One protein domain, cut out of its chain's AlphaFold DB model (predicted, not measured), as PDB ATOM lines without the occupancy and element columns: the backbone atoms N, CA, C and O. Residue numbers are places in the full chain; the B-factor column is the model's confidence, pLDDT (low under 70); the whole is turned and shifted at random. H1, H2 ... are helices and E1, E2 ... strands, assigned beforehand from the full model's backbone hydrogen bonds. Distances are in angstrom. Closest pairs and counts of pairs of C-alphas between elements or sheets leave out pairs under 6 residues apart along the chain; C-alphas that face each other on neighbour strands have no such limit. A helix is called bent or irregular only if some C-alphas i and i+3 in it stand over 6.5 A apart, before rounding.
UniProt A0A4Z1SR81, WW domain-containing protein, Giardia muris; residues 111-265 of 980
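Overview. This is residues 111 to 265 of the 980 residues of the protein "WW domain-containing protein" of Giardia muris (UniProt A0A4Z1SR81). A small cluster of helices makes the middle, with H2 at its core and H1, H3 and H7 packed round it; a twisted three-stranded sheet, E3, E4 and E5, lies at one end of the longest axis and the small hairpin E1 and E2 at the other. H1 reaches from the cluster to the edge of the sheet. The 155 printed residues include eight named helices and five named strands, in the order H1 H2 E1 E2 H3 E3 H4 E4 E5 H5 H6 H7 H8, and the class is mixed, helices and strands. Both sheets, E3 - E4 - E5 and E1 - E2, are antiparallel. The whole is compact, with a radius of gyration of the C-alphas of 16.5 A and spans of 53 by 36 by 25 A.

Arrangement. In the larger sheet, only just strongly twisted with C-alphas up to 4.3 A off its plane, E4, residues 208 to 213, is the inner strand. E5, residues 218 to 223, forms a hairpin with it, with N 211 and O 220 at 2.9 A. E3, residues 191 to 194, is antiparallel to E4, with N 212 and O 192 at 2.9 A. H5, residues 224 to 229, only grazes this sheet; its closest C-alphas to E4 are Glu 224 and Lys 208, 5.8 A. H4, residues 198 to 201, is only just not on it, with 4 pairs of C-alphas within 10 A. H1, residues 112 to 123, also only grazes it, C-alphas 113 and 194 being its closest to E3 at 6.6 A. The hub is H2, residues 134 to 141. It touches H1 at a steep tilt of 65 degrees, closest C-alphas Met 120 and Ala 136, 5.3 A. It touches H3, residues 171 to 183, at a shallow tilt of 25 degrees, opposite ways, closest C-alphas Val 135 and Phe 174, 6.8 A. H7, residues 245 to 256, touches H2 with residues 250 to 254 alone, at a steep tilt of 69 degrees, only just short of about perpendicular; the closest C-alphas are Cys 141 and Ala 250, 4.8 A. H6, residues 237 to 240, is close to H7 but not clearly touching, C-alphas 240 and 248 being closest at 6.2 A; H8, residues 261 to 264, is likewise close to H2, C-alphas 263 and 141 at 7.4 A. The hairpin of E1, residues 148 to 152, and E2, residues 155 to 158, has N 157 and O 149 at 2.8 A. Every O i to N i+4 pair is within hydrogen-bond range in H1 and H2, against 7 of 9 in H3, 7 of 8 in H7 and 0 of 2 in H5, which has 2 of 3 O i to N i+3 pairs; H4, H6 and H8 are too short for an i+4 pair.

Along the chain. E4 is 15.9 A long and E5 16.5 A. H1 begins at C-alpha 112, (-22.976, -14.710, 24.787), and is 16.3 A long. H3, 19.3 A, is irregular, with C-alphas 179 and 182 7.1 A apart; H5 is irregular only just, with C-alphas 225 and 228 6.6 A apart. H7 is 16.5 A long, and H8 ends at C-alpha 264, (-22.352, -18.708, 12.836).

Size, cuts and confidence. The farthest C-alphas, of Thr 161 and Glu 206, are 53.5 A apart. The printed part has no cut, and the link from E2 to H3, 12 residues, is long. Mean pLDDT of the printed part is 89.8; residues 257 to 265 are under 70.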
ATOM      1  N   PRO A 111     -25.564 -11.827  27.743       94.44
ATOM      2  CA  PRO A 111     -25.732 -12.952  26.821       94.44
ATOM      3  C   PRO A 111     -24.498 -13.131  25.936       94.44
ATOM      4  O   PRO A 111     -23.836 -12.141  25.618       94.44
ATOM      5  N   ASN A 112     -24.223 -14.361  25.486       91.75
ATOM      6  CA  ASN A 112     -22.976 -14.710  24.787       91.75
ATOM      7  C   ASN A 112     -22.599 -13.728  23.667       91.75
ATOM      8  O   ASN A 112     -21.475 -13.255  23.647       91.75
ATOM      9  N   VAL A 113     -23.535 -13.303  22.813       90.94
ATOM     10  CA  VAL A 113     -23.193 -12.358  21.735       90.94
ATOM     11  C   VAL A 113     -22.787 -10.961  22.220       90.94
ATOM     12  O   VAL A 113     -22.005 -10.277  21.571       90.94
ATOM     13  N   CYS A 114     -23.244 -10.524  23.394       94.69
ATOM     14  CA  CYS A 114     -22.718  -9.300  24.001       94.69
ATOM     15  C   CYS A 114     -21.268  -9.503  24.479       94.69
ATOM     16  O   CYS A 114     -20.484  -8.558  24.427       94.69
ATOM     17  N   ILE A 115     -20.899 -10.724  24.892       94.88
ATOM     18  CA  ILE A 115     -19.515 -11.114  25.207       94.88
ATOM     19  C   ILE A 115     -18.679 -11.200  23.921       94.88
ATOM     20  O   ILE A 115     -17.616 -10.591  23.879       94.88
ATOM     21  N   ASP A 116     -19.179 -11.825  22.850       94.12
ATOM     22  CA  ASP A 116     -18.507 -11.907  21.541       94.12
ATOM     23  C   ASP A 116     -18.149 -10.508  21.004       94.12
ATOM     24  O   ASP A 116     -17.030 -10.259  20.555       94.12
ATOM     25  N   VAL A 117     -19.076  -9.549  21.119       95.12
ATOM     26  CA  VAL A 117     -18.856  -8.150  20.710       95.12
ATOM     27  C   VAL A 117     -17.859  -7.432  21.621       95.12
ATOM     28  O   VAL A 117     -17.064  -6.632  21.126       95.12
ATOM     29  N   LEU A 118     -17.841  -7.717  22.928       95.56
ATOM     30  CA  LEU A 118     -16.821  -7.191  23.846       95.56
ATOM     31  C   LEU A 118     -15.431  -7.775  23.544       95.56
ATOM     32  O   LEU A 118     -14.467  -7.013  23.500       95.56
ATOM     33  N   ASN A 119     -15.340  -9.077  23.260       95.44
ATOM     34  CA  ASN A 119     -14.127  -9.759  22.800       95.44
ATOM     35  C   ASN A 119     -13.598  -9.124  21.505       95.44
ATOM     36  O   ASN A 119     -12.428  -8.747  21.429       95.44
ATOM     37  N   MET A 120     -14.464  -8.923  20.509       96.06
ATOM     38  CA  MET A 120     -14.087  -8.292  19.242       96.06
ATOM     39  C   MET A 120     -13.699  -6.813  19.421       96.06
ATOM     40  O   MET A 120     -12.749  -6.346  18.793       96.06
ATOM     41  N   CYS A 121     -14.348  -6.072  20.327       96.12
ATOM     42  CA  CYS A 121     -13.906  -4.722  20.699       96.12
ATOM     43  C   CYS A 121     -12.502  -4.734  21.331       96.12
ATOM     44  O   CYS A 121     -11.663  -3.916  20.957       96.12
ATOM     45  N   ALA A 122     -12.217  -5.678  22.234       95.69
ATOM     46  CA  ALA A 122     -10.900  -5.825  22.855       95.69
ATOM     47  C   ALA A 122      -9.808  -6.194  21.836       95.69
ATOM     48  O   ALA A 122      -8.721  -5.617  21.868       95.69
ATOM     49  N   PHE A 123     -10.106  -7.104  20.902       95.62
ATOM     50  CA  PHE A 123      -9.208  -7.517  19.819       95.62
ATOM     51  C   PHE A 123      -8.901  -6.381  18.827       95.62
ATOM     52  O   PHE A 123      -7.768  -6.234  18.365       95.62
ATOM     53  N   LEU A 124      -9.889  -5.534  18.531       95.19
ATOM     54  CA  LEU A 124      -9.747  -4.407  17.607       95.19
ATOM     55  C   LEU A 124      -9.266  -3.098  18.276       95.19
ATOM     56  O   LEU A 124      -9.142  -2.084  17.592       95.19
ATOM     57  N   ASP A 125      -8.957  -3.108  19.582       94.50
ATOM     58  CA  ASP A 125      -8.550  -1.926  20.379       94.50
ATOM     59  C   ASP A 125      -9.630  -0.808  20.386       94.50
ATOM     60  O   ASP A 125      -9.330   0.389  20.410       94.50
ATOM     61  N   ILE A 126     -10.912  -1.208  20.343       94.56
ATOM     62  CA  ILE A 126     -12.105  -0.346  20.370       94.56
ATOM     63  C   ILE A 126     -12.649  -0.278  21.805       94.56
ATOM     64  O   ILE A 126     -12.930  -1.302  22.420       94.56
ATOM     65  N   ASP A 127     -12.899   0.922  22.333       94.00
ATOM     66  CA  ASP A 127     -13.667   1.061  23.577       94.00
ATOM     67  C   ASP A 127     -15.174   0.810  23.334       94.00
ATOM     68  O   ASP A 127     -15.745   1.478  22.472       94.00
ATOM     69  N   PRO A 128     -15.869  -0.050  24.108       94.12
ATOM     70  CA  PRO A 128     -17.301  -0.317  23.923       94.12
ATOM     71  C   PRO A 128     -18.227   0.893  24.138       94.12
ATOM     72  O   PRO A 128     -19.409   0.811  23.817       94.12
ATOM     73  N   THR A 129     -17.740   2.032  24.651       93.19
ATOM     74  CA  THR A 129     -18.544   3.270  24.727       93.19
ATOM     75  C   THR A 129     -18.347   4.206  23.529       93.19
ATOM     76  O   THR A 129     -19.001   5.246  23.438       93.19
ATOM     77  N   SER A 130     -17.503   3.805  22.573       93.12
ATOM     78  CA  SER A 130     -17.285   4.468  21.286       93.12
ATOM     79  C   SER A 130     -18.485   4.318  20.335       93.12
ATOM     80  O   SER A 130     -19.082   3.241  20.273       93.12
ATOM     81  N   PRO A 131     -18.794   5.318  19.484       92.00
ATOM     82  CA  PRO A 131     -19.731   5.146  18.367       92.00
ATOM     83  C   PRO A 131     -19.228   4.163  17.289       92.00
ATOM     84  O   PRO A 131     -19.939   3.911  16.323       92.00
ATOM     85  N   HIS A 132     -18.018   3.608  17.417       94.06
ATOM     86  CA  HIS A 132     -17.398   2.717  16.429       94.06
ATOM     87  C   HIS A 132     -17.566   1.211  16.731       94.06
ATOM     88  O   HIS A 132     -17.015   0.381  16.012       94.06
ATOM     89  N   VAL A 133     -18.360   0.830  17.745       94.88
ATOM     90  CA  VAL A 133     -18.665  -0.587  18.076       94.88
ATOM     91  C   VAL A 133     -19.290  -1.356  16.901       94.88
ATOM     92  O   VAL A 133     -19.141  -2.574  16.813       94.88
ATOM     93  N   TRP A 134     -19.917  -0.667  15.940       94.81
ATOM     94  CA  TRP A 134     -20.411  -1.293  14.710       94.81
ATOM     95  C   TRP A 134     -19.314  -2.029  13.922       94.81
ATOM     96  O   TRP A 134     -19.622  -3.025  13.275       94.81
ATOM     97  N   VAL A 135     -18.043  -1.612  14.011       95.88
ATOM     98  CA  VAL A 135     -16.922  -2.301  13.343       95.88
ATOM     99  C   VAL A 135     -16.749  -3.715  13.905       95.88
ATOM    100  O   VAL A 135     -16.599  -4.663  13.139       95.88
ATOM    101  N   ALA A 136     -16.865  -3.880  15.227       95.81
ATOM    102  CA  ALA A 136     -16.842  -5.189  15.878       95.81
ATOM    103  C   ALA A 136     -18.071  -6.049  15.516       95.81
ATOM    104  O   ALA A 136     -17.925  -7.256  15.329       95.81
ATOM    105  N   LEU A 137     -19.257  -5.446  15.343       94.50
ATOM    106  CA  LEU A 137     -20.436  -6.176  14.850       94.50
ATOM    107  C   LEU A 137     -20.230  -6.701  13.423       94.50
ATOM    108  O   LEU A 137     -20.490  -7.872  13.157       94.50
ATOM    109  N   VAL A 138     -19.755  -5.851  12.506       95.19
ATOM    110  CA  VAL A 138     -19.517  -6.254  11.111       95.19
ATOM    111  C   VAL A 138     -18.411  -7.302  11.043       95.19
ATOM    112  O   VAL A 138     -18.559  -8.258  10.290       95.19
ATOM    113  N   ALA A 139     -17.354  -7.192  11.852       95.81
ATOM    114  CA  ALA A 139     -16.295  -8.196  11.911       95.81
ATOM    115  C   ALA A 139     -16.825  -9.589  12.295       95.81
ATOM    116  O   ALA A 139     -16.548 -10.554  11.588       95.81
ATOM    117  N   LEU A 140     -17.665  -9.686  13.333       94.50
ATOM    118  CA  LEU A 140     -18.317 -10.943  13.739       94.50
ATOM    119  C   LEU A 140     -19.311 -11.485  12.695       94.50
ATOM    120  O   LEU A 140     -19.529 -12.690  12.623       94.50
ATOM    121  N   CYS A 141     -19.918 -10.613  11.885       93.94
ATOM    122  CA  CYS A 141     -20.828 -11.002  10.806       93.94
ATOM    123  C   CYS A 141     -20.143 -11.230   9.448       93.94
ATOM    124  O   CYS A 141     -20.839 -11.543   8.478       93.94
ATOM    125  N   THR A 142     -18.824 -11.038   9.341       95.00
ATOM    126  CA  THR A 142     -18.115 -11.096   8.057       95.00
ATOM    127  C   THR A 142     -17.678 -12.526   7.735       95.00
ATOM    128  O   THR A 142     -16.876 -13.092   8.479       95.00
ATOM    129  N   PRO A 143     -18.152 -13.120   6.621       94.44
ATOM    130  CA  PRO A 143     -17.639 -14.402   6.163       94.44
ATOM    131  C   PRO A 143     -16.201 -14.246   5.654       94.44
ATOM    132  O   PRO A 143     -15.758 -13.147   5.311       94.44
ATOM    133  N   LEU A 144     -15.491 -15.368   5.526       95.31
ATOM    134  CA  LEU A 144     -14.227 -15.395   4.791       95.31
ATOM    135  C   LEU A 144     -14.419 -14.830   3.366       95.31
ATOM    136  O   LEU A 144     -15.455 -15.096   2.744       95.31
ATOM    137  N   PRO A 145     -13.432 -14.093   2.815       96.38
ATOM    138  CA  PRO A 145     -13.475 -13.671   1.421       96.38
ATOM    139  C   PRO A 145     -13.597 -14.904   0.509       96.38
ATOM    140  O   PRO A 145     -13.001 -15.931   0.832       96.38
ATOM    141  N   PRO A 146     -14.282 -14.837  -0.652       96.06
ATOM    142  CA  PRO A 146     -14.576 -16.022  -1.474       96.06
ATOM    143  C   PRO A 146     -13.363 -16.855  -1.926       96.06
ATOM    144  O   PRO A 146     -13.514 -18.022  -2.280       96.06
ATOM    145  N   THR A 147     -12.166 -16.265  -1.917       97.06
ATOM    146  CA  THR A 147     -10.895 -16.916  -2.260       97.06
ATOM    147  C   THR A 147     -10.200 -17.585  -1.070       97.06
ATOM    148  O   THR A 147      -9.150 -18.188  -1.262       97.06
ATOM    149  N   TRP A 148     -10.751 -17.525   0.146       97.50
ATOM    150  CA  TRP A 148     -10.167 -18.095   1.364       97.50
ATOM    151  C   TRP A 148     -11.063 -19.167   1.994       97.50
ATOM    152  O   TRP A 148     -12.286 -19.060   2.001       97.50
ATOM    153  N   TYR A 149     -10.441 -20.180   2.597       97.06
ATOM    154  CA  TYR A 149     -11.116 -21.160   3.448       97.06
ATOM    155  C   TYR A 149     -10.328 -21.396   4.738       97.06
ATOM    156  O   TYR A 149      -9.110 -21.222   4.780       97.06
ATOM    157  N   GLN A 150     -11.019 -21.808   5.797       97.19
ATOM    158  CA  GLN A 150     -10.381 -22.272   7.024       97.19
ATOM    159  C   GLN A 150      -9.999 -23.753   6.874       97.19
ATOM    160  O   GLN A 150     -10.839 -24.572   6.500       97.19
ATOM    161  N   ARG A 151      -8.731 -24.092   7.130       95.69
ATOM    162  CA  ARG A 151      -8.215 -25.474   7.098       95.69
ATOM    163  C   ARG A 151      -8.352 -26.158   8.457       95.69
ATOM    164  O   ARG A 151      -8.705 -27.331   8.517       95.69
ATOM    165  N   ASP A 152      -8.045 -25.417   9.514       94.06
ATOM    166  CA  ASP A 152      -8.094 -25.821  10.917       94.06
ATOM    167  C   ASP A 152      -8.364 -24.586  11.794       94.06
ATOM    168  O   ASP A 152      -8.447 -23.467  11.283       94.06
ATOM    169  N   ASP A 153      -8.514 -24.781  13.105       86.38
ATOM    170  CA  ASP A 153      -8.896 -23.752  14.084       86.38
ATOM    171  C   ASP A 153      -8.084 -22.441  13.999       86.38
ATOM    172  O   ASP A 153      -8.600 -21.393  14.381       86.38
ATOM    173  N   TYR A 154      -6.849 -22.475  13.476       87.25
ATOM    174  CA  TYR A 154      -5.933 -21.325  13.445       87.25
ATOM    175  C   TYR A 154      -5.336 -21.017  12.061       87.25
ATOM    176  O   TYR A 154      -4.590 -20.049  11.940       87.25
ATOM    177  N   THR A 155      -5.629 -21.812  11.023       94.19
ATOM    178  CA  THR A 155      -5.006 -21.671   9.695       94.19
ATOM    179  C   THR A 155      -6.036 -21.387   8.606       94.19
ATOM    180  O   THR A 155      -6.822 -22.256   8.214       94.19
ATOM    181  N   TYR A 156      -5.977 -20.179   8.052       96.88
ATOM    182  CA  TYR A 156      -6.722 -19.769   6.863       96.88
ATOM    183  C   TYR A 156      -5.845 -19.918   5.623       96.88
ATOM    184  O   TYR A 156      -4.646 -19.654   5.669       96.88
ATOM    185  N   VAL A 157      -6.434 -20.337   4.506       97.44
ATOM    186  CA  VAL A 157      -5.708 -20.654   3.272       97.44
ATOM    187  C   VAL A 157      -6.395 -20.014   2.077       97.44
ATOM    188  O   VAL A 157      -7.592 -20.213   1.858       97.44
ATOM    189  N   ASN A 158      -5.628 -19.294   1.266       97.81
ATOM    190  CA  ASN A 158      -6.089 -18.761  -0.005       97.81
ATOM    191  C   ASN A 158      -6.092 -19.876  -1.073       97.81
ATOM    192  O   ASN A 158      -5.071 -20.509  -1.357       97.81
ATOM    193  N   VAL A 159      -7.256 -20.135  -1.667       97.38
ATOM    194  CA  VAL A 159      -7.482 -21.158  -2.697       97.38
ATOM    195  C   VAL A 159      -6.668 -20.872  -3.959       97.38
ATOM    196  O   VAL A 159      -6.207 -21.817  -4.601       97.38
ATOM    197  N   GLU A 160      -6.468 -19.604  -4.308       97.25
ATOM    198  CA  GLU A 160      -5.813 -19.172  -5.542       97.25
ATOM    199  C   GLU A 160      -4.297 -19.053  -5.352       97.25
ATOM    200  O   GLU A 160      -3.536 -19.735  -6.038       97.25
ATOM    201  N   THR A 161      -3.850 -18.247  -4.382       97.50
ATOM    202  CA  THR A 161      -2.418 -17.950  -4.172       97.50
ATOM    203  C   THR A 161      -1.668 -19.034  -3.397       97.50
ATOM    204  O   THR A 161      -0.439 -19.042  -3.406       97.50
ATOM    205  N   LYS A 162      -2.388 -19.948  -2.725       97.12
ATOM    206  CA  LYS A 162      -1.861 -20.922  -1.744       97.12
ATOM    207  C   LYS A 162      -1.170 -20.287  -0.528       97.12
ATOM    208  O   LYS A 162      -0.463 -20.973   0.202       97.12
ATOM    209  N   GLU A 163      -1.397 -18.997  -0.301       97.50
ATOM    210  CA  GLU A 163      -0.971 -18.291   0.904       97.50
ATOM    211  C   GLU A 163      -1.688 -18.843   2.142       97.50
ATOM    212  O   GLU A 163      -2.876 -19.170   2.089       97.50
ATOM    213  N   GLU A 164      -0.964 -18.945   3.257       96.88
ATOM    214  CA  GLU A 164      -1.483 -19.418   4.541       96.88
ATOM    215  C   GLU A 164      -1.337 -18.311   5.589       96.88
ATOM    216  O   GLU A 164      -0.264 -17.723   5.732       96.88
ATOM    217  N   SER A 165      -2.410 -18.035   6.330       94.75
ATOM    218  CA  SER A 165      -2.464 -17.006   7.368       94.75
ATOM    219  C   SER A 165      -2.873 -17.606   8.710       94.75
ATOM    220  O   SER A 165      -3.827 -18.379   8.786       94.75
ATOM    221  N   ALA A 166      -2.177 -17.194   9.773       91.62
ATOM    222  CA  ALA A 166      -2.507 -17.517  11.165       91.62
ATOM    223  C   ALA A 166      -3.509 -16.524  11.801       91.62
ATOM    224  O   ALA A 166      -3.746 -16.544  13.008       91.62
ATOM    225  N   SER A 167      -4.041 -15.598  11.001       91.31
ATOM    226  CA  SER A 167      -5.023 -14.577  11.388       91.31
ATOM    227  C   SER A 167      -6.093 -14.479  10.305       91.31
ATOM    228  O   SER A 167      -5.841 -14.838   9.147       91.31
ATOM    229  N   HIS A 168      -7.290 -14.023  10.652       94.19
ATOM    230  CA  HIS A 168      -8.399 -14.017   9.712       94.19
ATOM    231  C   HIS A 168      -8.130 -12.972   8.607       94.19
ATOM    232  O   HIS A 168      -7.728 -11.845   8.902       94.19
ATOM    233  N   PRO A 169      -8.298 -13.300   7.311       95.62
ATOM    234  CA  PRO A 169      -7.830 -12.450   6.208       95.62
ATOM    235  C   PRO A 169      -8.497 -11.065   6.140       95.62
ATOM    236  O   PRO A 169      -7.959 -10.160   5.503       95.62
ATOM    237  N   CYS A 170      -9.637 -10.867   6.812       95.75
ATOM    238  CA  CYS A 170     -10.298  -9.564   6.924       95.75
ATOM    239  C   CYS A 170      -9.784  -8.705   8.092       95.75
ATOM    240  O   CYS A 170     -10.153  -7.537   8.180       95.75
ATOM    241  N   ASP A 171      -8.938  -9.231   8.981       94.81
ATOM    242  CA  ASP A 171      -8.522  -8.526  10.197       94.81
ATOM    243  C   ASP A 171      -7.872  -7.175   9.867       94.81
ATOM    244  O   ASP A 171      -8.297  -6.128  10.359       94.81
ATOM    245  N   LEU A 172      -6.904  -7.163   8.944       92.06
ATOM    246  CA  LEU A 172      -6.227  -5.938   8.505       92.06
ATOM    247  C   LEU A 172      -7.202  -4.885   7.934       92.06
ATOM    248  O   LEU A 172      -6.966  -3.687   8.102       92.06
ATOM    249  N   LEU A 173      -8.306  -5.322   7.319       94.75
ATOM    250  CA  LEU A 173      -9.364  -4.447   6.813       94.75
ATOM    251  C   LEU A 173     -10.154  -3.812   7.972       94.75
ATOM    252  O   LEU A 173     -10.358  -2.596   7.983       94.75
ATOM    253  N   PHE A 174     -10.498  -4.586   9.006       95.50
ATOM    254  CA  PHE A 174     -11.101  -4.042  10.228       95.50
ATOM    255  C   PHE A 174     -10.147  -3.084  10.955       95.50
ATOM    256  O   PHE A 174     -10.587  -2.046  11.444       95.50
ATOM    257  N   TYR A 175      -8.834  -3.346  10.954       92.81
ATOM    258  CA  TYR A 175      -7.842  -2.411  11.497       92.81
ATOM    259  C   TYR A 175      -7.796  -1.080  10.733       92.81
ATOM    260  O   TYR A 175      -7.688  -0.019  11.354       92.81
ATOM    261  N   THR A 176      -7.905  -1.101   9.397       93.94
ATOM    262  CA  THR A 176      -8.060   0.141   8.622       93.94
ATOM    263  C   THR A 176      -9.369   0.848   8.957       93.94
ATOM    264  O   THR A 176      -9.337   2.042   9.250       93.94
ATOM    265  N   TRP A 177     -10.486   0.122   9.071       94.75
ATOM    266  CA  TRP A 177     -11.771   0.716   9.441       94.75
ATOM    267  C   TRP A 177     -11.761   1.333  10.839       94.75
ATOM    268  O   TRP A 177     -12.263   2.435  10.983       94.75
ATOM    269  N   VAL A 178     -11.149   0.720  11.862       94.12
ATOM    270  CA  VAL A 178     -11.025   1.337  13.202       94.12
ATOM    271  C   VAL A 178     -10.238   2.648  13.150       94.12
ATOM    272  O   VAL A 178     -10.589   3.611  13.833       94.12
ATOM    273  N   ARG A 179      -9.190   2.719  12.321       92.50
ATOM    274  CA  ARG A 179      -8.394   3.943  12.129       92.50
ATOM    275  C   ARG A 179      -9.133   5.019  11.334       92.50
ATOM    276  O   ARG A 179      -8.888   6.201  11.559       92.50
ATOM    277  N   GLU A 180     -10.011   4.618  10.425       93.06
ATOM    278  CA  GLU A 180     -10.807   5.500   9.566       93.06
ATOM    279  C   GLU A 180     -12.203   5.791  10.137       93.06
ATOM    280  O   GLU A 180     -12.887   6.679   9.642       93.06
ATOM    281  N   ALA A 181     -12.614   5.123  11.220       88.69
ATOM    282  CA  ALA A 181     -13.948   5.228  11.810       88.69
ATOM    283  C   ALA A 181     -14.300   6.665  12.232       88.69
ATOM    284  O   ALA A 181     -15.448   7.084  12.107       88.69
ATOM    285  N   GLY A 182     -13.301   7.451  12.651       88.94
ATOM    286  CA  GLY A 182     -13.453   8.876  12.966       88.94
ATOM    287  C   GLY A 182     -13.787   9.774  11.763       88.94
ATOM    288  O   GLY A 182     -14.193  10.915  11.966       88.94
ATOM    289  N   ASN A 183     -13.657   9.273  10.528       90.44
ATOM    290  CA  ASN A 183     -14.088   9.962   9.306       90.44
ATOM    291  C   ASN A 183     -15.597   9.811   9.047       90.44
ATOM    292  O   ASN A 183     -16.133  10.524   8.202       90.44
ATOM    293  N   TYR A 184     -16.282   8.907   9.758       86.38
ATOM    294  CA  TYR A 184     -17.720   8.676   9.638       86.38
ATOM    295  C   TYR A 184     -18.440   9.364  10.812       86.38
ATOM    296  O   TYR A 184     -18.473   8.820  11.917       86.38
ATOM    297  N   PRO A 185     -19.007  10.572  10.618       76.19
ATOM    298  CA  PRO A 185     -19.580  11.366  11.708       76.19
ATOM    299  C   PRO A 185     -20.962  10.876  12.161       76.19
ATOM    300  O   PRO A 185     -21.502  11.407  13.131       76.19
ATOM    301  N   GLU A 186     -21.560   9.908  11.461       81.38
ATOM    302  CA  GLU A 186     -22.850   9.327  11.825       81.38
ATOM    303  C   GLU A 186     -22.708   8.510  13.120       81.38
ATOM    304  O   GLU A 186     -22.000   7.500  13.134       81.38
ATOM    305  N   PRO A 187     -23.369   8.903  14.226       75.06
ATOM    306  CA  PRO A 187     -23.339   8.108  15.437       75.06
ATOM    307  C   PRO A 187     -24.207   6.868  15.224       75.06
ATOM    308  O   PRO A 187     -25.441   6.956  15.244       75.06
ATOM    309  N   ALA A 188     -23.559   5.710  15.078       78.69
ATOM    310  CA  ALA A 188     -24.224   4.432  15.282       78.69
ATOM    311  C   ALA A 188     -24.953   4.453  16.635       78.69
ATOM    312  O   ALA A 188     -24.497   5.083  17.597       78.69
ATOM    313  N   GLY A 189     -26.104   3.786  16.716       88.38
ATOM    314  CA  GLY A 189     -26.784   3.636  17.994       88.38
ATOM    315  C   GLY A 189     -25.945   2.851  19.001       88.38
ATOM    316  O   GLY A 189     -24.944   2.230  18.667       88.38
ATOM    317  N   GLU A 190     -26.356   2.894  20.262       91.25
ATOM    318  CA  GLU A 190     -25.581   2.365  21.394       91.25
ATOM    319  C   GLU A 190     -26.093   1.004  21.905       91.25
ATOM    320  O   GLU A 190     -25.567   0.487  22.894       91.25
ATOM    321  N   TRP A 191     -27.117   0.440  21.246       94.38
ATOM    322  CA  TRP A 191     -27.896  -0.716  21.704       94.38
ATOM    323  C   TRP A 191     -27.833  -1.929  20.764       94.38
ATOM    324  O   TRP A 191     -27.924  -1.790  19.543       94.38
ATOM    325  N   ILE A 192     -27.798  -3.124  21.355       94.31
ATOM    326  CA  ILE A 192     -28.023  -4.427  20.706       94.31
ATOM    327  C   ILE A 192     -29.263  -5.104  21.304       94.31
ATOM    328  O   ILE A 192     -29.566  -4.926  22.487       94.31
ATOM    329  N   PHE A 193     -29.952  -5.910  20.496       94.00
ATOM    330  CA  PHE A 193     -31.041  -6.789  20.921       94.00
ATOM    331  C   PHE A 193     -30.575  -8.250  20.779       94.00
ATOM    332  O   PHE A 193     -30.682  -8.810  19.690       94.00
ATOM    333  N   PRO A 194     -29.976  -8.868  21.810       93.44
ATOM    334  CA  PRO A 194     -29.470 -10.237  21.710       93.44
ATOM    335  C   PRO A 194     -30.620 -11.253  21.625       93.44
ATOM    336  O   PRO A 194     -31.577 -11.178  22.398       93.44
ATOM    337  N   LYS A 195     -30.511 -12.248  20.734       88.94
ATOM    338  CA  LYS A 195     -31.321 -13.472  20.814       88.94
ATOM    339  C   LYS A 195     -30.822 -14.278  22.009       88.94
ATOM    340  O   LYS A 195     -29.623 -14.428  22.226       88.94
ATOM    341  N   LEU A 196     -31.763 -14.792  22.784       90.56
ATOM    342  CA  LEU A 196     -31.504 -15.432  24.066       90.56
ATOM    343  C   LEU A 196     -31.621 -16.949  23.939       90.56
ATOM    344  O   LEU A 196     -32.444 -17.451  23.168       90.56
ATOM    345  N   SER A 197     -30.845 -17.690  24.728       90.38
ATOM    346  CA  SER A 197     -31.125 -19.109  24.952       90.38
ATOM    347  C   SER A 197     -32.437 -19.283  25.727       90.38
ATOM    348  O   SER A 197     -32.879 -18.381  26.442       90.38
ATOM    349  N   ALA A 198     -33.046 -20.469  25.658       90.44
ATOM    350  CA  ALA A 198     -34.279 -20.772  26.396       90.44
ATOM    351  C   ALA A 198     -34.150 -20.596  27.929       90.44
ATOM    352  O   ALA A 198     -35.140 -20.335  28.607       90.44
ATOM    353  N   GLN A 199     -32.935 -20.701  28.487       90.75
ATOM    354  CA  GLN A 199     -32.671 -20.473  29.917       90.75
ATOM    355  C   GLN A 199     -32.533 -18.986  30.283       90.75
ATOM    356  O   GLN A 199     -32.616 -18.624  31.459       90.75
ATOM    357  N   GLU A 200     -32.291 -18.129  29.292       93.06
ATOM    358  CA  GLU A 200     -32.203 -16.679  29.442       93.06
ATOM    359  C   GLU A 200     -33.555 -16.022  29.159       93.06
ATOM    360  O   GLU A 200     -33.995 -15.200  29.958       93.06
ATOM    361  N   SER A 201     -34.267 -16.422  28.099       94.19
ATOM    362  CA  SER A 201     -35.617 -15.911  27.821       94.19
ATOM    363  C   SER A 201     -36.588 -16.209  28.968       94.19
ATOM    364  O   SER A 201     -37.335 -15.325  29.373       94.19
ATOM    365  N   ALA A 202     -36.486 -17.385  29.601       94.75
ATOM    366  CA  ALA A 202     -37.254 -17.749  30.796       94.75
ATOM    367  C   ALA A 202     -36.970 -16.883  32.050       94.75
ATOM    368  O   ALA A 202     -37.619 -17.063  33.079       94.75
ATOM    369  N   ARG A 203     -36.000 -15.956  32.001       95.00
ATOM    370  CA  ARG A 203     -35.719 -14.970  33.066       95.00
ATOM    371  C   ARG A 203     -36.319 -13.593  32.786       95.00
ATOM    372  O   ARG A 203     -36.174 -12.701  33.620       95.00
ATOM    373  N   ILE A 204     -36.939 -13.397  31.626       96.31
ATOM    374  CA  ILE A 204     -37.494 -12.113  31.202       96.31
ATOM    375  C   ILE A 204     -39.014 -12.129  31.397       96.31
ATOM    376  O   ILE A 204     -39.648 -13.135  31.083       96.31
ATOM    377  N   PRO A 205     -39.618 -11.049  31.931       95.69
ATOM    378  CA  PRO A 205     -41.069 -10.948  32.019       95.69
ATOM    379  C   PRO A 205     -41.724 -10.990  30.634       95.69
ATOM    380  O   PRO A 205     -41.196 -10.437  29.671       95.69
ATOM    381  N   GLU A 206     -42.900 -11.604  30.555       94.12
ATOM    382  CA  GLU A 206     -43.709 -11.673  29.336       94.12
ATOM    383  C   GLU A 206     -44.006 -10.269  28.764       94.12
ATOM    384  O   GLU A 206     -44.217  -9.310  29.513       94.12
ATOM    385  N   GLY A 207     -43.972 -10.132  27.432       93.31
ATOM    386  CA  GLY A 207     -44.134  -8.847  26.736       93.31
ATOM    387  C   GLY A 207     -42.958  -7.866  26.886       93.31
ATOM    388  O   GLY A 207     -43.128  -6.662  26.667       93.31
ATOM    389  N   LYS A 208     -41.776  -8.341  27.310       95.81
ATOM    390  CA  LYS A 208     -40.544  -7.544  27.410       95.81
ATOM    391  C   LYS A 208     -39.403  -8.150  26.593       95.81
ATOM    392  O   LYS A 208     -39.271  -9.363  26.470       95.81
ATOM    393  N   ILE A 209     -38.508  -7.285  26.123       94.44
ATOM    394  CA  ILE A 209     -37.306  -7.640  25.359       94.44
ATOM    395  C   ILE A 209     -36.050  -7.183  26.113       94.44
ATOM    396  O   ILE A 209     -36.029  -6.104  26.712       94.44
ATOM    397  N   LEU A 210     -34.979  -7.985  26.062       96.56
ATOM    398  CA  LEU A 210     -33.655  -7.553  26.517       96.56
ATOM    399  C   LEU A 210     -33.006  -6.643  25.474       96.56
ATOM    400  O   LEU A 210     -32.889  -7.009  24.305       96.56
ATOM    401  N   ALA A 211     -32.502  -5.504  25.924       96.12
ATOM    402  CA  ALA A 211     -31.551  -4.690  25.185       96.12
ATOM    403  C   ALA A 211     -30.261  -4.571  26.005       96.12
ATOM    404  O   ALA A 211     -30.309  -4.528  27.234       96.12
ATOM    405  N   TYR A 212     -29.106  -4.482  25.353       96.56
ATOM    406  CA  TYR A 212     -27.838  -4.185  26.027       96.56
ATOM    407  C   TYR A 212     -27.243  -2.901  25.448       96.56
ATOM    408  O   TYR A 212     -27.129  -2.765  24.231       96.56
ATOM    409  N   SER A 213     -26.896  -1.946  26.312       95.94
ATOM    410  CA  SER A 213     -26.215  -0.709  25.931       95.94
ATOM    411  C   SER A 213     -24.727  -0.852  26.208       95.94
ATOM    412  O   SER A 213     -24.317  -0.917  27.369       95.94
ATOM    413  N   PHE A 214     -23.899  -0.852  25.163       93.75
ATOM    414  CA  PHE A 214     -22.441  -0.919  25.337       93.75
ATOM    415  C   PHE A 214     -21.884   0.387  25.916       93.75
ATOM    416  O   PHE A 214     -21.020   0.355  26.790       93.75
ATOM    417  N   LYS A 215     -22.484   1.529  25.556       93.19
ATOM    418  CA  LYS A 215     -22.182   2.852  26.127       93.19
ATOM    419  C   LYS A 215     -22.407   2.932  27.638       93.19
ATOM    420  O   LYS A 215     -21.652   3.608  28.330       93.19
ATOM    421  N   GLN A 216     -23.425   2.243  28.151       94.19
ATOM    422  CA  GLN A 216     -23.650   2.114  29.593       94.19
ATOM    423  C   GLN A 216     -22.956   0.878  30.191       94.19
ATOM    424  O   GLN A 216     -22.881   0.778  31.410       94.19
ATOM    425  N   CYS A 217     -22.453  -0.048  29.362       93.88
ATOM    426  CA  CYS A 217     -22.018  -1.397  29.749       93.88
ATOM    427  C   CYS A 217     -23.100  -2.139  30.564       93.88
ATOM    428  O   CYS A 217     -22.813  -2.723  31.607       93.88
ATOM    429  N   ARG A 218     -24.369  -2.058  30.140       95.75
ATOM    430  CA  ARG A 218     -25.523  -2.430  30.974       95.75
ATOM    431  C   ARG A 218     -26.675  -3.035  30.177       95.75
ATOM    432  O   ARG A 218     -27.020  -2.550  29.101       95.75
ATOM    433  N   ALA A 219     -27.314  -4.051  30.756       96.88
ATOM    434  CA  ALA A 219     -28.565  -4.600  30.253       96.88
ATOM    435  C   ALA A 219     -29.764  -3.738  30.683       96.88
ATOM    436  O   ALA A 219     -29.786  -3.188  31.783       96.88
ATOM    437  N   CYS A 220     -30.795  -3.682  29.846       96.75
ATOM    438  CA  CYS A 220     -32.103  -3.114  30.152       96.75
ATOM    439  C   CYS A 220     -33.199  -4.059  29.657       96.75
ATOM    440  O   CYS A 220     -33.038  -4.743  28.649       96.75
ATOM    441  N   ILE A 221     -34.329  -4.068  30.357       96.56
ATOM    442  CA  ILE A 221     -35.523  -4.817  29.962       96.56
ATOM    443  C   ILE A 221     -36.564  -3.786  29.547       96.56
ATOM    444  O   ILE A 221     -36.953  -2.941  30.352       96.56
ATOM    445  N   LEU A 222     -36.934  -3.813  28.270       95.31
ATOM    446  CA  LEU A 222     -37.774  -2.809  27.628       95.31
ATOM    447  C   LEU A 222     -39.121  -3.416  27.237       95.31
ATOM    448  O   LEU A 222     -39.200  -4.589  26.878       95.31
ATOM    449  N   ASP A 223     -40.168  -2.599  27.255       93.94
ATOM    450  CA  ASP A 223     -41.418  -2.903  26.562       93.94
ATOM    451  C   ASP A 223     -41.186  -2.990  25.049       93.94
ATOM    452  O   ASP A 223     -40.445  -2.187  24.475       93.94
ATOM    453  N   GLU A 224     -41.867  -3.925  24.388       87.38
ATOM    454  CA  GLU A 224     -41.792  -4.114  22.930       87.38
ATOM    455  C   GLU A 224     -42.124  -2.826  22.155       87.38
ATOM    456  O   GLU A 224     -41.493  -2.509  21.149       87.38
ATOM    457  N   THR A 225     -43.041  -2.012  22.688       88.75
ATOM    458  CA  THR A 225     -43.424  -0.699  22.141       88.75
ATOM    459  C   THR A 225     -42.283   0.324  22.133       88.75
ATOM    460  O   THR A 225     -42.261   1.216  21.285       88.75
ATOM    461  N   VAL A 226     -41.310   0.203  23.044       88.56
ATOM    462  CA  VAL A 226     -40.171   1.128  23.168       88.56
ATOM    463  C   VAL A 226     -39.081   0.812  22.142       88.56
ATOM    464  O   VAL A 226     -38.351   1.720  21.742       88.56
ATOM    465  N   VAL A 227     -38.999  -0.430  21.644       84.19
ATOM    466  CA  VAL A 227     -37.961  -0.902  20.704       84.19
ATOM    467  C   VAL A 227     -37.850  -0.024  19.452       84.19
ATOM    468  O   VAL A 227     -36.741   0.210  18.976       84.19
ATOM    469  N   LEU A 228     -38.965   0.527  18.961       83.88
ATOM    470  CA  LEU A 228     -39.003   1.419  17.791       83.88
ATOM    471  C   LEU A 228     -38.333   2.789  18.024       83.88
ATOM    472  O   LEU A 228     -37.994   3.478  17.066       83.88
ATOM    473  N   THR A 229     -38.132   3.194  19.280       86.94
ATOM    474  CA  THR A 229     -37.484   4.470  19.649       86.94
ATOM    475  C   THR A 229     -35.978   4.329  19.903       86.94
ATOM    476  O   THR A 229     -35.255   5.326  19.969       86.94
ATOM    477  N   VAL A 230     -35.491   3.094  20.046       88.88
ATOM    478  CA  VAL A 230     -34.124   2.782  20.469       88.88
ATOM    479  C   VAL A 230     -33.207   2.685  19.253       88.88
ATOM    480  O   VAL A 230     -33.353   1.799  18.412       88.88
ATOM    481  N   ARG A 231     -32.204   3.568  19.178       90.06
ATOM    482  CA  ARG A 231     -31.175   3.501  18.132       90.06
ATOM    483  C   ARG A 231     -30.294   2.265  18.335       90.06
ATOM    484  O   ARG A 231     -29.479   2.229  19.261       90.06
ATOM    485  N   ARG A 232     -30.455   1.282  17.448       91.62
ATOM    486  CA  ARG A 232     -29.582   0.107  17.313       91.62
ATOM    487  C   ARG A 232     -28.192   0.519  16.836       91.62
ATOM    488  O   ARG A 232     -28.066   1.506  16.113       91.62
ATOM    489  N   ILE A 233     -27.167  -0.243  17.206       91.81
ATOM    490  CA  ILE A 233     -25.862  -0.145  16.547       91.81
ATOM    491  C   ILE A 233     -26.059  -0.542  15.079       91.81
ATOM    492  O   ILE A 233     -26.401  -1.681  14.780       91.81
ATOM    493  N   THR A 234     -25.845   0.405  14.175       90.69
ATOM    494  CA  THR A 234     -25.890   0.215  12.723       90.69
ATOM    495  C   THR A 234     -24.634   0.844  12.131       90.69
ATOM    496  O   THR A 234     -24.291   1.956  12.543       90.69
ATOM    497  N   PRO A 235     -23.946   0.194  11.177       91.19
ATOM    498  CA  PRO A 235     -22.922   0.857  10.378       91.19
ATOM    499  C   PRO A 235     -23.479   2.125   9.693       91.19
ATOM    500  O   PRO A 235     -24.675   2.162   9.389       91.19
ATOM    501  N   PRO A 236     -22.648   3.155   9.446       91.31
ATOM    502  CA  PRO A 236     -23.044   4.347   8.694       91.31
ATOM    503  C   PRO A 236     -23.608   3.988   7.314       91.31
ATOM    504  O   PRO A 236     -23.111   3.064   6.667       91.31
ATOM    505  N   ALA A 237     -24.601   4.729   6.819       89.06
ATOM    506  CA  ALA A 237     -25.229   4.403   5.531       89.06
ATOM    507  C   ALA A 237     -24.215   4.519   4.376       89.06
ATOM    508  O   ALA A 237     -24.022   3.585   3.598       89.06
ATOM    509  N   SER A 238     -23.465   5.624   4.369       89.00
ATOM    510  CA  SER A 238     -22.367   5.908   3.433       89.00
ATOM    511  C   SER A 238     -21.181   4.941   3.526       89.00
ATOM    512  O   SER A 238     -20.340   4.908   2.630       89.00
ATOM    513  N   PHE A 239     -21.084   4.139   4.591       89.81
ATOM    514  CA  PHE A 239     -20.035   3.132   4.707       89.81
ATOM    515  C   PHE A 239     -20.334   1.896   3.843       89.81
ATOM    516  O   PHE A 239     -19.412   1.348   3.242       89.81
ATOM    517  N   GLY A 240     -21.600   1.469   3.754       86.81
ATOM    518  CA  GLY A 240     -21.990   0.232   3.065       86.81
ATOM    519  C   GLY A 240     -21.881   0.290   1.538       86.81
ATOM    520  O   GLY A 240     -21.486  -0.698   0.918       86.81
ATOM    521  N   GLU A 241     -22.171   1.448   0.938       89.31
ATOM    522  CA  GLU A 241     -22.208   1.646  -0.523       89.31
ATOM    523  C   GLU A 241     -20.863   1.377  -1.219       89.31
ATOM    524  O   GLU A 241     -20.829   1.024  -2.397       89.31
ATOM    525  N   HIS A 242     -19.749   1.526  -0.499       88.56
ATOM    526  CA  HIS A 242     -18.396   1.382  -1.044       88.56
ATOM    527  C   HIS A 242     -17.740   0.023  -0.748       88.56
ATOM    528  O   HIS A 242     -16.617  -0.212  -1.194       88.56
ATOM    529  N   GLN A 243     -18.402  -0.877  -0.010       93.81
ATOM    530  CA  GLN A 243     -17.824  -2.181   0.331       93.81
ATOM    531  C   GLN A 243     -18.091  -3.252  -0.740       93.81
ATOM    532  O   GLN A 243     -19.140  -3.221  -1.389       93.81
ATOM    533  N   PRO A 244     -17.197  -4.251  -0.891       93.12
ATOM    534  CA  PRO A 244     -17.442  -5.437  -1.710       93.12
ATOM    535  C   PRO A 244     -18.766  -6.133  -1.369       93.12
ATOM    536  O   PRO A 244     -19.141  -6.234  -0.202       93.12
ATOM    537  N   SER A 245     -19.440  -6.706  -2.368       93.19
ATOM    538  CA  SER A 245     -20.751  -7.361  -2.205       93.19
ATOM    539  C   SER A 245     -20.775  -8.484  -1.154       93.19
ATOM    540  O   SER A 245     -21.771  -8.650  -0.451       93.19
ATOM    541  N   TRP A 246     -19.669  -9.213  -0.976       92.31
ATOM    542  CA  TRP A 246     -19.540 -10.239   0.069       92.31
ATOM    543  C   TRP A 246     -19.446  -9.655   1.496       92.31
ATOM    544  O   TRP A 246     -19.836 -10.324   2.450       92.31
ATOM    545  N   ILE A 247     -19.022  -8.392   1.643       94.50
ATOM    546  CA  ILE A 247     -19.061  -7.623   2.902       94.50
ATOM    547  C   ILE A 247     -20.419  -6.931   3.091       94.50
ATOM    548  O   ILE A 247     -20.894  -6.814   4.219       94.50
ATOM    549  N   GLN A 248     -21.100  -6.513   2.018       93.12
ATOM    550  CA  GLN A 248     -22.436  -5.903   2.120       93.12
ATOM    551  C   GLN A 248     -23.441  -6.830   2.830       93.12
ATOM    552  O   GLN A 248     -24.240  -6.360   3.639       93.12
ATOM    553  N   GLY A 249     -23.339  -8.150   2.628       90.75
ATOM    554  CA  GLY A 249     -24.097  -9.143   3.400       90.75
ATOM    555  C   GLY A 249     -23.792  -9.116   4.906       90.75
ATOM    556  O   GLY A 249     -24.712  -9.177   5.718       90.75
ATOM    557  N   ALA A 250     -22.526  -8.942   5.295       91.25
ATOM    558  CA  ALA A 250     -22.109  -8.806   6.694       91.25
ATOM    559  C   ALA A 250     -22.629  -7.513   7.343       91.25
ATOM    560  O   ALA A 250     -23.054  -7.520   8.497       91.25
ATOM    561  N   ILE A 251     -22.647  -6.412   6.586       92.12
ATOM    562  CA  ILE A 251     -23.182  -5.108   7.007       92.12
ATOM    563  C   ILE A 251     -24.701  -5.169   7.178       92.12
ATOM    564  O   ILE A 251     -25.227  -4.694   8.188       92.12
ATOM    565  N   ALA A 252     -25.407  -5.801   6.236       90.12
ATOM    566  CA  ALA A 252     -26.838  -6.059   6.351       90.12
ATOM    567  C   ALA A 252     -27.146  -6.952   7.564       90.12
ATOM    568  O   ALA A 252     -28.028  -6.621   8.352       90.12
ATOM    569  N   ASN A 253     -26.380  -8.028   7.772       88.38
ATOM    570  CA  ASN A 253     -26.510  -8.893   8.945       88.38
ATOM    571  C   ASN A 253     -26.299  -8.107  10.247       88.38
ATOM    572  O   ASN A 253     -27.199  -8.098  11.081       88.38
ATOM    573  N   ALA A 254     -25.193  -7.374  10.394       87.56
ATOM    574  CA  ALA A 254     -24.910  -6.561  11.581       87.56
ATOM    575  C   ALA A 254     -25.987  -5.491  11.859       87.56
ATOM    576  O   ALA A 254     -26.262  -5.188  13.017       87.56
ATOM    577  N   SER A 255     -26.628  -4.952  10.815       82.50
ATOM    578  CA  SER A 255     -27.735  -3.985  10.931       82.50
ATOM    579  C   SER A 255     -29.066  -4.637  11.334       82.50
ATOM    580  O   SER A 255     -29.856  -4.057  12.080       82.50
ATOM    581  N   ASN A 256     -29.323  -5.850  10.835       76.69
ATOM    582  CA  ASN A 256     -30.562  -6.598  11.057       76.69
ATOM    583  C   ASN A 256     -30.555  -7.415  12.358       76.69
ATOM    584  O   ASN A 256     -31.622  -7.763  12.867       76.69
ATOM    585  N   ALA A 257     -29.376  -7.771  12.869       57.97
ATOM    586  CA  ALA A 257     -29.215  -8.864  13.812       57.97
ATOM    587  C   ALA A 257     -29.872  -8.617  15.180       57.97
ATOM    588  O   ALA A 257     -29.330  -7.972  16.080       57.97
ATOM    589  N   VAL A 258     -31.003  -9.297  15.379       55.97
ATOM    590  CA  VAL A 258     -31.337  -9.880  16.680       55.97
ATOM    591  C   VAL A 258     -30.428 -11.103  16.852       55.97
ATOM    592  O   VAL A 258     -30.766 -12.215  16.450       55.97
ATOM    593  N   PHE A 259     -29.205 -10.857  17.324       55.41
ATOM    594  CA  PHE A 259     -28.071 -11.783  17.226       55.41
ATOM    595  C   PHE A 259     -28.299 -13.118  17.949       55.41
ATOM    596  O   PHE A 259     -28.389 -13.134  19.174       55.41
ATOM    597  N   GLY A 260     -28.299 -14.238  17.220       40.16
ATOM    598  CA  GLY A 260     -28.375 -15.591  17.782       40.16
ATOM    599  C   GLY A 260     -27.429 -16.581  17.108       40.16
ATOM    600  O   GLY A 260     -26.859 -16.288  16.063       40.16
ATOM    601  N   ALA A 261     -27.291 -17.766  17.712       32.41
ATOM    602  CA  ALA A 261     -26.291 -18.777  17.347       32.41
ATOM    603  C   ALA A 261     -26.275 -19.185  15.857       32.41
ATOM    604  O   ALA A 261     -25.221 -19.534  15.336       32.41
ATOM    605  N   ASP A 262     -27.411 -19.098  15.163       37.97
ATOM    606  CA  ASP A 262     -27.552 -19.484  13.749       37.97
ATOM    607  C   ASP A 262     -26.756 -18.569  12.787       37.97
ATOM    608  O   ASP A 262     -26.490 -18.947  11.646       37.97
ATOM    609  N   VAL A 263     -26.330 -17.381  13.243       38.72
ATOM    610  CA  VAL A 263     -25.475 -16.456  12.470       38.72
ATOM    611  C   VAL A 263     -24.083 -17.054  12.205       38.72
ATOM    612  O   VAL A 263     -23.458 -16.714  11.204       38.72
ATOM    613  N   TYR A 264     -23.629 -18.010  13.024       35.00
ATOM    614  CA  TYR A 264     -22.352 -18.708  12.836       35.00
ATOM    615  C   TYR A 264     -22.400 -19.854  11.799       35.00
ATOM    616  O   TYR A 264     -21.399 -20.540  11.604       35.00
ATOM    617  N   SER A 265     -23.529 -20.082  11.109       32.81
ATOM    618  CA  SER A 265     -23.679 -21.176  10.130       32.81
ATOM    619  C   SER A 265     -24.261 -20.734   8.779       32.81
ATOM    620  O   SER A 265     -25.278 -21.256   8.320       32.81
TER     621      SER A 265